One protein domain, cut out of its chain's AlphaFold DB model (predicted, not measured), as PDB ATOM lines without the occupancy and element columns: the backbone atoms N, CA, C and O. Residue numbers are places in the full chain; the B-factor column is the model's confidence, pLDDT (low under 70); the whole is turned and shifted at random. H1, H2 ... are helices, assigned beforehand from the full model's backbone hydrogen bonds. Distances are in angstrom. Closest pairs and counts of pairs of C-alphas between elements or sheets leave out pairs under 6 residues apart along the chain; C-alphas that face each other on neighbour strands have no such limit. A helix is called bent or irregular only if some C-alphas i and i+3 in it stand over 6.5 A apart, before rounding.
ATOM      1  N   LEU A   9      37.583  37.360  35.941       81.25
ATOM      2  CA  LEU A   9      36.337  37.509  36.691       81.25
ATOM      3  C   LEU A   9      35.542  38.728  36.204       81.25
ATOM      4  O   LEU A   9      34.342  38.617  35.980       81.25
ATOM      5  N   SER A  10      36.219  39.842  35.913       80.31
ATOM      6  CA  SER A  10      35.561  41.041  35.381       80.31
ATOM      7  C   SER A  10      34.931  40.814  34.001       80.31
ATOM      8  O   SER A  10      33.844  41.315  33.722       80.31
ATOM      9  N   LYS A  11      35.568  40.014  33.136       85.12
ATOM     10  CA  LYS A  11      35.029  39.670  31.812       85.12
ATOM     11  C   LYS A  11      33.837  38.717  31.908       85.12
ATOM     12  O   LYS A  11      32.875  38.873  31.155       85.12
ATOM     13  N   TYR A  12      33.880  37.758  32.833       90.81
ATOM     14  CA  TYR A  12      32.751  36.870  33.115       90.81
ATOM     15  C   TYR A  12      31.548  37.649  33.660       90.81
ATOM     16  O   TYR A  12      30.433  37.495  33.160       90.81
ATOM     17  N   GLU A  13      31.776  38.544  34.621       90.38
ATOM     18  CA  GLU A  13      30.742  39.414  35.185       90.38
ATOM     19  C   GLU A  13      30.151  40.351  34.124       90.38
ATOM     20  O   GLU A  13      28.932  40.443  34.001       90.38
ATOM     21  N   ALA A  14      30.987  40.969  33.282       89.69
ATOM     22  CA  ALA A  14      30.529  41.816  32.180       89.69
ATOM     23  C   ALA A  14      29.697  41.036  31.148       89.69
ATOM     24  O   ALA A  14      28.671  41.524  30.677       89.69
ATOM     25  N   THR A  15      30.102  39.804  30.826       92.00
ATOM     26  CA  THR A  15      29.354  38.931  29.908       92.00
ATOM     27  C   THR A  15      28.018  38.524  30.521       92.00
ATOM     28  O   THR A  15      26.985  38.590  29.858       92.00
ATOM     29  N   THR A  16      28.012  38.170  31.804       92.88
ATOM     30  CA  THR A  16      26.794  37.829  32.547       92.88
ATOM     31  C   THR A  16      25.831  39.016  32.575       92.88
ATOM     32  O   THR A  16      24.663  38.866  32.225       92.88
ATOM     33  N   ALA A  17      26.328  40.217  32.880       90.38
ATOM     34  CA  ALA A  17      25.540  41.446  32.876       90.38
ATOM     35  C   ALA A  17      24.974  41.776  31.484       90.38
ATOM     36  O   ALA A  17      23.796  42.108  31.359       90.38
ATOM     37  N   ALA A  18      25.774  41.628  30.424       92.81
ATOM     38  CA  ALA A  18      25.320  41.836  29.049       92.81
ATOM     39  C   ALA A  18      24.228  40.834  28.645       92.81
ATOM     40  O   ALA A  18      23.235  41.214  28.025       92.81
ATOM     41  N   THR A  19      24.382  39.571  29.044       90.44
ATOM     42  CA  THR A  19      23.413  38.506  28.756       90.44
ATOM     43  C   THR A  19      22.094  38.756  29.489       90.44
ATOM     44  O   THR A  19      21.028  38.647  28.888       90.44
ATOM     45  N   LEU A  20      22.153  39.171  30.759       91.88
ATOM     46  CA  LEU A  20      20.971  39.546  31.540       91.88
ATOM     47  C   LEU A  20      20.260  40.767  30.954       91.88
ATOM     48  O   LEU A  20      19.038  40.766  30.833       91.88
ATOM     49  N   HIS A  21      21.008  41.782  30.523       93.06
ATOM     50  CA  HIS A  21      20.432  42.970  29.897       93.06
ATOM     51  C   HIS A  21      19.788  42.656  28.535       93.06
ATOM     52  O   HIS A  21      18.717  43.172  28.217       93.06
ATOM     53  N   ALA A  22      20.399  41.772  27.740       89.88
ATOM     54  CA  ALA A  22      19.808  41.281  26.496       89.88
ATOM     55  C   ALA A  22      18.522  40.479  26.753       89.88
ATOM     56  O   ALA A  22      17.520  40.693  26.071       89.88
ATOM     57  N   ALA A  23      18.520  39.613  27.771       86.88
ATOM     58  CA  ALA A  23      17.335  38.868  28.185       86.88
ATOM     59  C   ALA A  23      16.211  39.805  28.656       86.88
ATOM     60  O   ALA A  23      15.059  39.619  28.274       86.88
ATOM     61  N   GLN A  24      16.544  40.850  29.417       90.25
ATOM     62  CA  GLN A  24      15.575  41.847  29.867       90.25
ATOM     63  C   GLN A  24      14.935  42.587  28.684       90.25
ATOM     64  O   GLN A  24      13.710  42.641  28.593       90.25
ATOM     65  N   LYS A  25      15.739  43.069  27.727       92.44
ATOM     66  CA  LYS A  25      15.227  43.712  26.503       92.44
ATOM     67  C   LYS A  25      14.339  42.785  25.676       92.44
ATOM     68  O   LYS A  25      13.337  43.230  25.123       92.44
ATOM     69  N   TYR A  26      14.689  41.502  25.593       87.50
ATOM     70  CA  TYR A  26      13.865  40.508  24.912       87.50
ATOM     71  C   TYR A  26      12.509  40.336  25.604       87.50
ATOM     72  O   TYR A  26      11.481  40.428  24.939       87.50
ATOM     73  N   ILE A  27      12.486  40.177  26.931       81.75
ATOM     74  CA  ILE A  27      11.248  40.061  27.719       81.75
ATOM     75  C   ILE A  27      10.367  41.309  27.562       81.75
ATOM     76  O   ILE A  27       9.158  41.182  27.386       81.75
ATOM     77  N   GLU A  28      10.958  42.505  27.572       83.62
ATOM     78  CA  GLU A  28      10.244  43.771  27.346       83.62
ATOM     79  C   GLU A  28       9.671  43.886  25.924       83.62
ATOM     80  O   GLU A  28       8.636  44.524  25.729       83.62
ATOM     81  N   SER A  29      10.315  43.248  24.941       84.19
ATOM     82  CA  SER A  29       9.844  43.190  23.551       84.19
ATOM     83  C   SER A  29       8.744  42.152  23.307       84.19
ATOM     84  O   SER A  29       8.103  42.180  22.254       84.19
ATOM     85  N   LEU A  30       8.504  41.237  24.256       82.50
ATOM     86  CA  LEU A  30       7.451  40.240  24.111       82.50
ATOM     87  C   LEU A  30       6.072  40.922  24.101       82.50
ATOM     88  O   LEU A  30       5.810  41.820  24.910       82.50
ATOM     89  N   PRO A  31       5.151  40.489  23.221       78.62
ATOM     90  CA  PRO A  31       3.793  41.003  23.229       78.62
ATOM     91  C   PRO A  31       3.149  40.679  24.577       78.62
ATOM     92  O   PRO A  31       3.072  39.519  24.990       78.62
ATOM     93  N   LYS A  32       2.668  41.718  25.269       69.62
ATOM     94  CA  LYS A  32       1.876  41.547  26.490       69.62
ATOM     95  C   LYS A  32       0.704  40.613  26.167       69.62
ATOM     96  O   LYS A  32       0.093  40.774  25.106       69.62
ATOM     97  N   PRO A  33       0.393  39.633  27.033       65.12
ATOM     98  CA  PRO A  33      -0.591  38.607  26.722       65.12
ATOM     99  C   PRO A  33      -1.907  39.265  26.317       65.12
ATOM    100  O   PRO A  33      -2.456  40.084  27.053       65.12
ATOM    101  N   ALA A  34      -2.418  38.888  25.142       64.00
ATOM    102  CA  ALA A  34      -3.601  39.487  24.516       64.00
ATOM    103  C   ALA A  34      -4.874  39.404  25.386       64.00
ATOM    104  O   ALA A  34      -5.889  40.024  25.077       64.00
ATOM    105  N   LYS A  35      -4.831  38.619  26.470       71.38
ATOM    106  CA  LYS A  35      -5.914  38.417  27.428       71.38
ATOM    107  C   LYS A  35      -5.363  38.608  28.847       71.38
ATOM    108  O   LYS A  35      -4.918  37.627  29.446       71.38
ATOM    109  N   PRO A  36      -5.404  39.830  29.413       69.75
ATOM    110  CA  PRO A  36      -4.888  40.095  30.761       69.75
ATOM    111  C   PRO A  36      -5.555  39.206  31.819       69.75
ATOM    112  O   PRO A  36      -4.914  38.805  32.784       69.75
ATOM    113  N   PHE A  37      -6.811  38.815  31.587       75.94
ATOM    114  CA  PHE A  37      -7.550  37.902  32.452       75.94
ATOM    115  C   PHE A  37      -6.912  36.509  32.559       75.94
ATOM    116  O   PHE A  37      -6.831  35.972  33.658       75.94
ATOM    117  N   LEU A  38      -6.432  35.928  31.449       79.50
ATOM    118  CA  LEU A  38      -5.859  34.578  31.471       79.50
ATOM    119  C   LEU A  38      -4.508  34.571  32.193       79.50
ATOM    120  O   LEU A  38      -4.284  33.736  33.060       79.50
ATOM    121  N   ALA A  39      -3.665  35.569  31.923       77.44
ATOM    122  CA  ALA A  39      -2.390  35.727  32.615       77.44
ATOM    123  C   ALA A  39      -2.575  35.988  34.122       77.44
ATOM    124  O   ALA A  39      -1.860  35.427  34.949       77.44
ATOM    125  N   GLN A  40      -3.567  36.802  34.503       79.88
ATOM    126  CA  GLN A  40      -3.884  37.055  35.909       79.88
ATOM    127  C   GLN A  40      -4.478  35.820  36.600       79.88
ATOM    128  O   GLN A  40      -4.161  35.553  37.761       79.88
ATOM    129  N   TYR A  41      -5.307  35.046  35.898       85.50
ATOM    130  CA  TYR A  41      -5.850  33.782  36.390       85.50
ATOM    131  C   TYR A  41      -4.744  32.747  36.625       85.50
ATOM    132  O   TYR A  41      -4.685  32.145  37.696       85.50
ATOM    133  N   GLU A  42      -3.826  32.585  35.671       88.12
ATOM    134  CA  GLU A  42      -2.675  31.689  35.798       88.12
ATOM    135  C   GLU A  42      -1.756  32.119  36.947       88.12
ATOM    136  O   GLU A  42      -1.388  31.290  37.780       88.12
ATOM    137  N   ALA A  43      -1.476  33.421  37.078       86.69
ATOM    138  CA  ALA A  43      -0.697  33.963  38.192       86.69
ATOM    139  C   ALA A  43      -1.373  33.719  39.554       86.69
ATOM    140  O   ALA A  43      -0.720  33.309  40.514       86.69
ATOM    141  N   THR A  44      -2.691  33.915  39.635       91.25
ATOM    142  CA  THR A  44      -3.470  33.669  40.862       91.25
ATOM    143  C   THR A  44      -3.487  32.182  41.215       91.25
ATOM    144  O   THR A  44      -3.334  31.813  42.380       91.25
ATOM    145  N   THR A  45      -3.617  31.317  40.210       91.44
ATOM    146  CA  THR A  45      -3.594  29.859  40.377       91.44
ATOM    147  C   THR A  45      -2.230  29.395  40.882       91.44
ATOM    148  O   THR A  45      -2.156  28.655  41.864       91.44
ATOM    149  N   ALA A  46      -1.142  29.886  40.281       91.19
ATOM    150  CA  ALA A  46       0.219  29.577  40.708       91.19
ATOM    151  C   ALA A  46       0.486  30.029  42.154       91.19
ATOM    152  O   ALA A  46       1.026  29.263  42.953       91.19
ATOM    153  N   LEU A  47       0.045  31.235  42.524       93.81
ATOM    154  CA  LEU A  47       0.177  31.756  43.886       93.81
ATOM    155  C   LEU A  47      -0.621  30.928  44.902       93.81
ATOM    156  O   LEU A  47      -0.121  30.615  45.983       93.81
ATOM    157  N   THR A  48      -1.836  30.518  44.536       91.00
ATOM    158  CA  THR A  48      -2.683  29.661  45.378       91.00
ATOM    159  C   THR A  48      -2.023  28.304  45.625       91.00
ATOM    160  O   THR A  48      -2.007  27.825  46.758       91.00
ATOM    161  N   LEU A  49      -1.416  27.704  44.597       92.19
ATOM    162  CA  LEU A  49      -0.698  26.432  44.717       92.19
ATOM    163  C   LEU A  49       0.561  26.542  45.586       92.19
ATOM    164  O   LEU A  49       0.821  25.654  46.397       92.19
ATOM    165  N   LEU A  50       1.323  27.633  45.466       93.69
ATOM    166  CA  LEU A  50       2.489  27.877  46.321       93.69
ATOM    167  C   LEU A  50       2.093  28.042  47.790       93.69
ATOM    168  O   LEU A  50       2.742  27.476  48.667       93.69
ATOM    169  N   HIS A  51       1.007  28.769  48.055       90.75
ATOM    170  CA  HIS A  51       0.494  28.942  49.410       90.75
ATOM    171  C   HIS A  51      -0.049  27.628  49.993       90.75
ATOM    172  O   HIS A  51       0.200  27.314  51.153       90.75
ATOM    173  N   ALA A  52      -0.733  26.816  49.183       90.44
ATOM    174  CA  ALA A  52      -1.175  25.489  49.601       90.44
ATOM    175  C   ALA A  52       0.017  24.582  49.946       90.44
ATOM    176  O   ALA A  52      -0.005  23.887  50.960       90.44
ATOM    177  N   ARG A  53       1.084  24.622  49.141       92.50
ATOM    178  CA  ARG A  53       2.312  23.868  49.410       92.50
ATOM    179  C   ARG A  53       2.974  24.305  50.716       92.50
ATOM    180  O   ARG A  53       3.309  23.447  51.528       92.50
ATOM    181  N   SER A  54       3.144  25.609  50.932       91.75
ATOM    182  CA  SER A  54       3.772  26.113  52.158       91.75
ATOM    183  C   SER A  54       2.942  25.790  53.401       91.75
ATOM    184  O   SER A  54       3.511  25.442  54.432       91.75
ATOM    185  N   TYR A  55       1.611  25.820  53.296       89.25
ATOM    186  CA  TYR A  55       0.712  25.384  54.362       89.25
ATOM    187  C   TYR A  55       0.906  23.901  54.705       89.25
ATOM    188  O   TYR A  55       1.059  23.565  55.876       89.25
ATOM    189  N   VAL A  56       0.964  23.018  53.701       83.75
ATOM    190  CA  VAL A  56       1.202  21.577  53.905       83.75
ATOM    191  C   VAL A  56       2.565  21.314  54.551       83.75
ATOM    192  O   VAL A  56       2.667  20.464  55.431       83.75
ATOM    193  N   GLU A  57       3.606  22.053  54.163       86.06
ATOM    194  CA  GLU A  57       4.941  21.944  54.768       86.06
ATOM    195  C   GLU A  57       4.976  22.421  56.234       86.06
ATOM    196  O   GLU A  57       5.785  21.924  57.020       86.06
ATOM    197  N   GLN A  58       4.088  23.348  56.611       85.62
ATOM    198  CA  GLN A  58       3.932  23.858  57.978       85.62
ATOM    199  C   GLN A  58       3.055  22.976  58.867       85.62
ATOM    200  O   GLN A  58       3.023  23.183  60.083       85.62
TER     201      GLN A  58
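What this domain is: This is residues 9 to 58 of the 284 residues of the protein "C3H1-type domain-containing protein" of Rhizopus microsporus ATCC 52813 (UniProt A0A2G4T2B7). Two long helices, H2 and H1, form the legs of a wide, open V, with the stretched link of residues 30 to 35 across its top and nothing packed between them. The printed part has 50 residues, with two named helices in the order H1, H2 and no named strand; the class is all helix. It is extended, with a radius of gyration of the C-alphas of 17.5 A, and flat, spanning 44 by 35 by 5 A.

Where its parts are: The longest helix, H2, holds residues 36 to 58 and measures 32.9 A, from C-alpha 36 at (-4.888, 40.095, 30.761) to C-alpha 58 at (3.932, 23.858, 57.978). H1, residues 9 to 29, measures 30.1 A and begins at C-alpha 9 at (36.337, 37.509, 36.691).

How they stand to each other: H2 and H1 are apart, with no C-alpha of the one within 8 A of the other. In both helices every O i to N i+4 pair is within hydrogen-bond range. Neither is bent.

The domain as a whole: The two C-alphas farthest apart, those of Lys 11 and Val 56, are 44.3 A apart. The printed part has no cut, and its one link, of 6 residues, is short. Mean pLDDT of the printed part is 85.7; residues 32 to 34 and 36 are under 70.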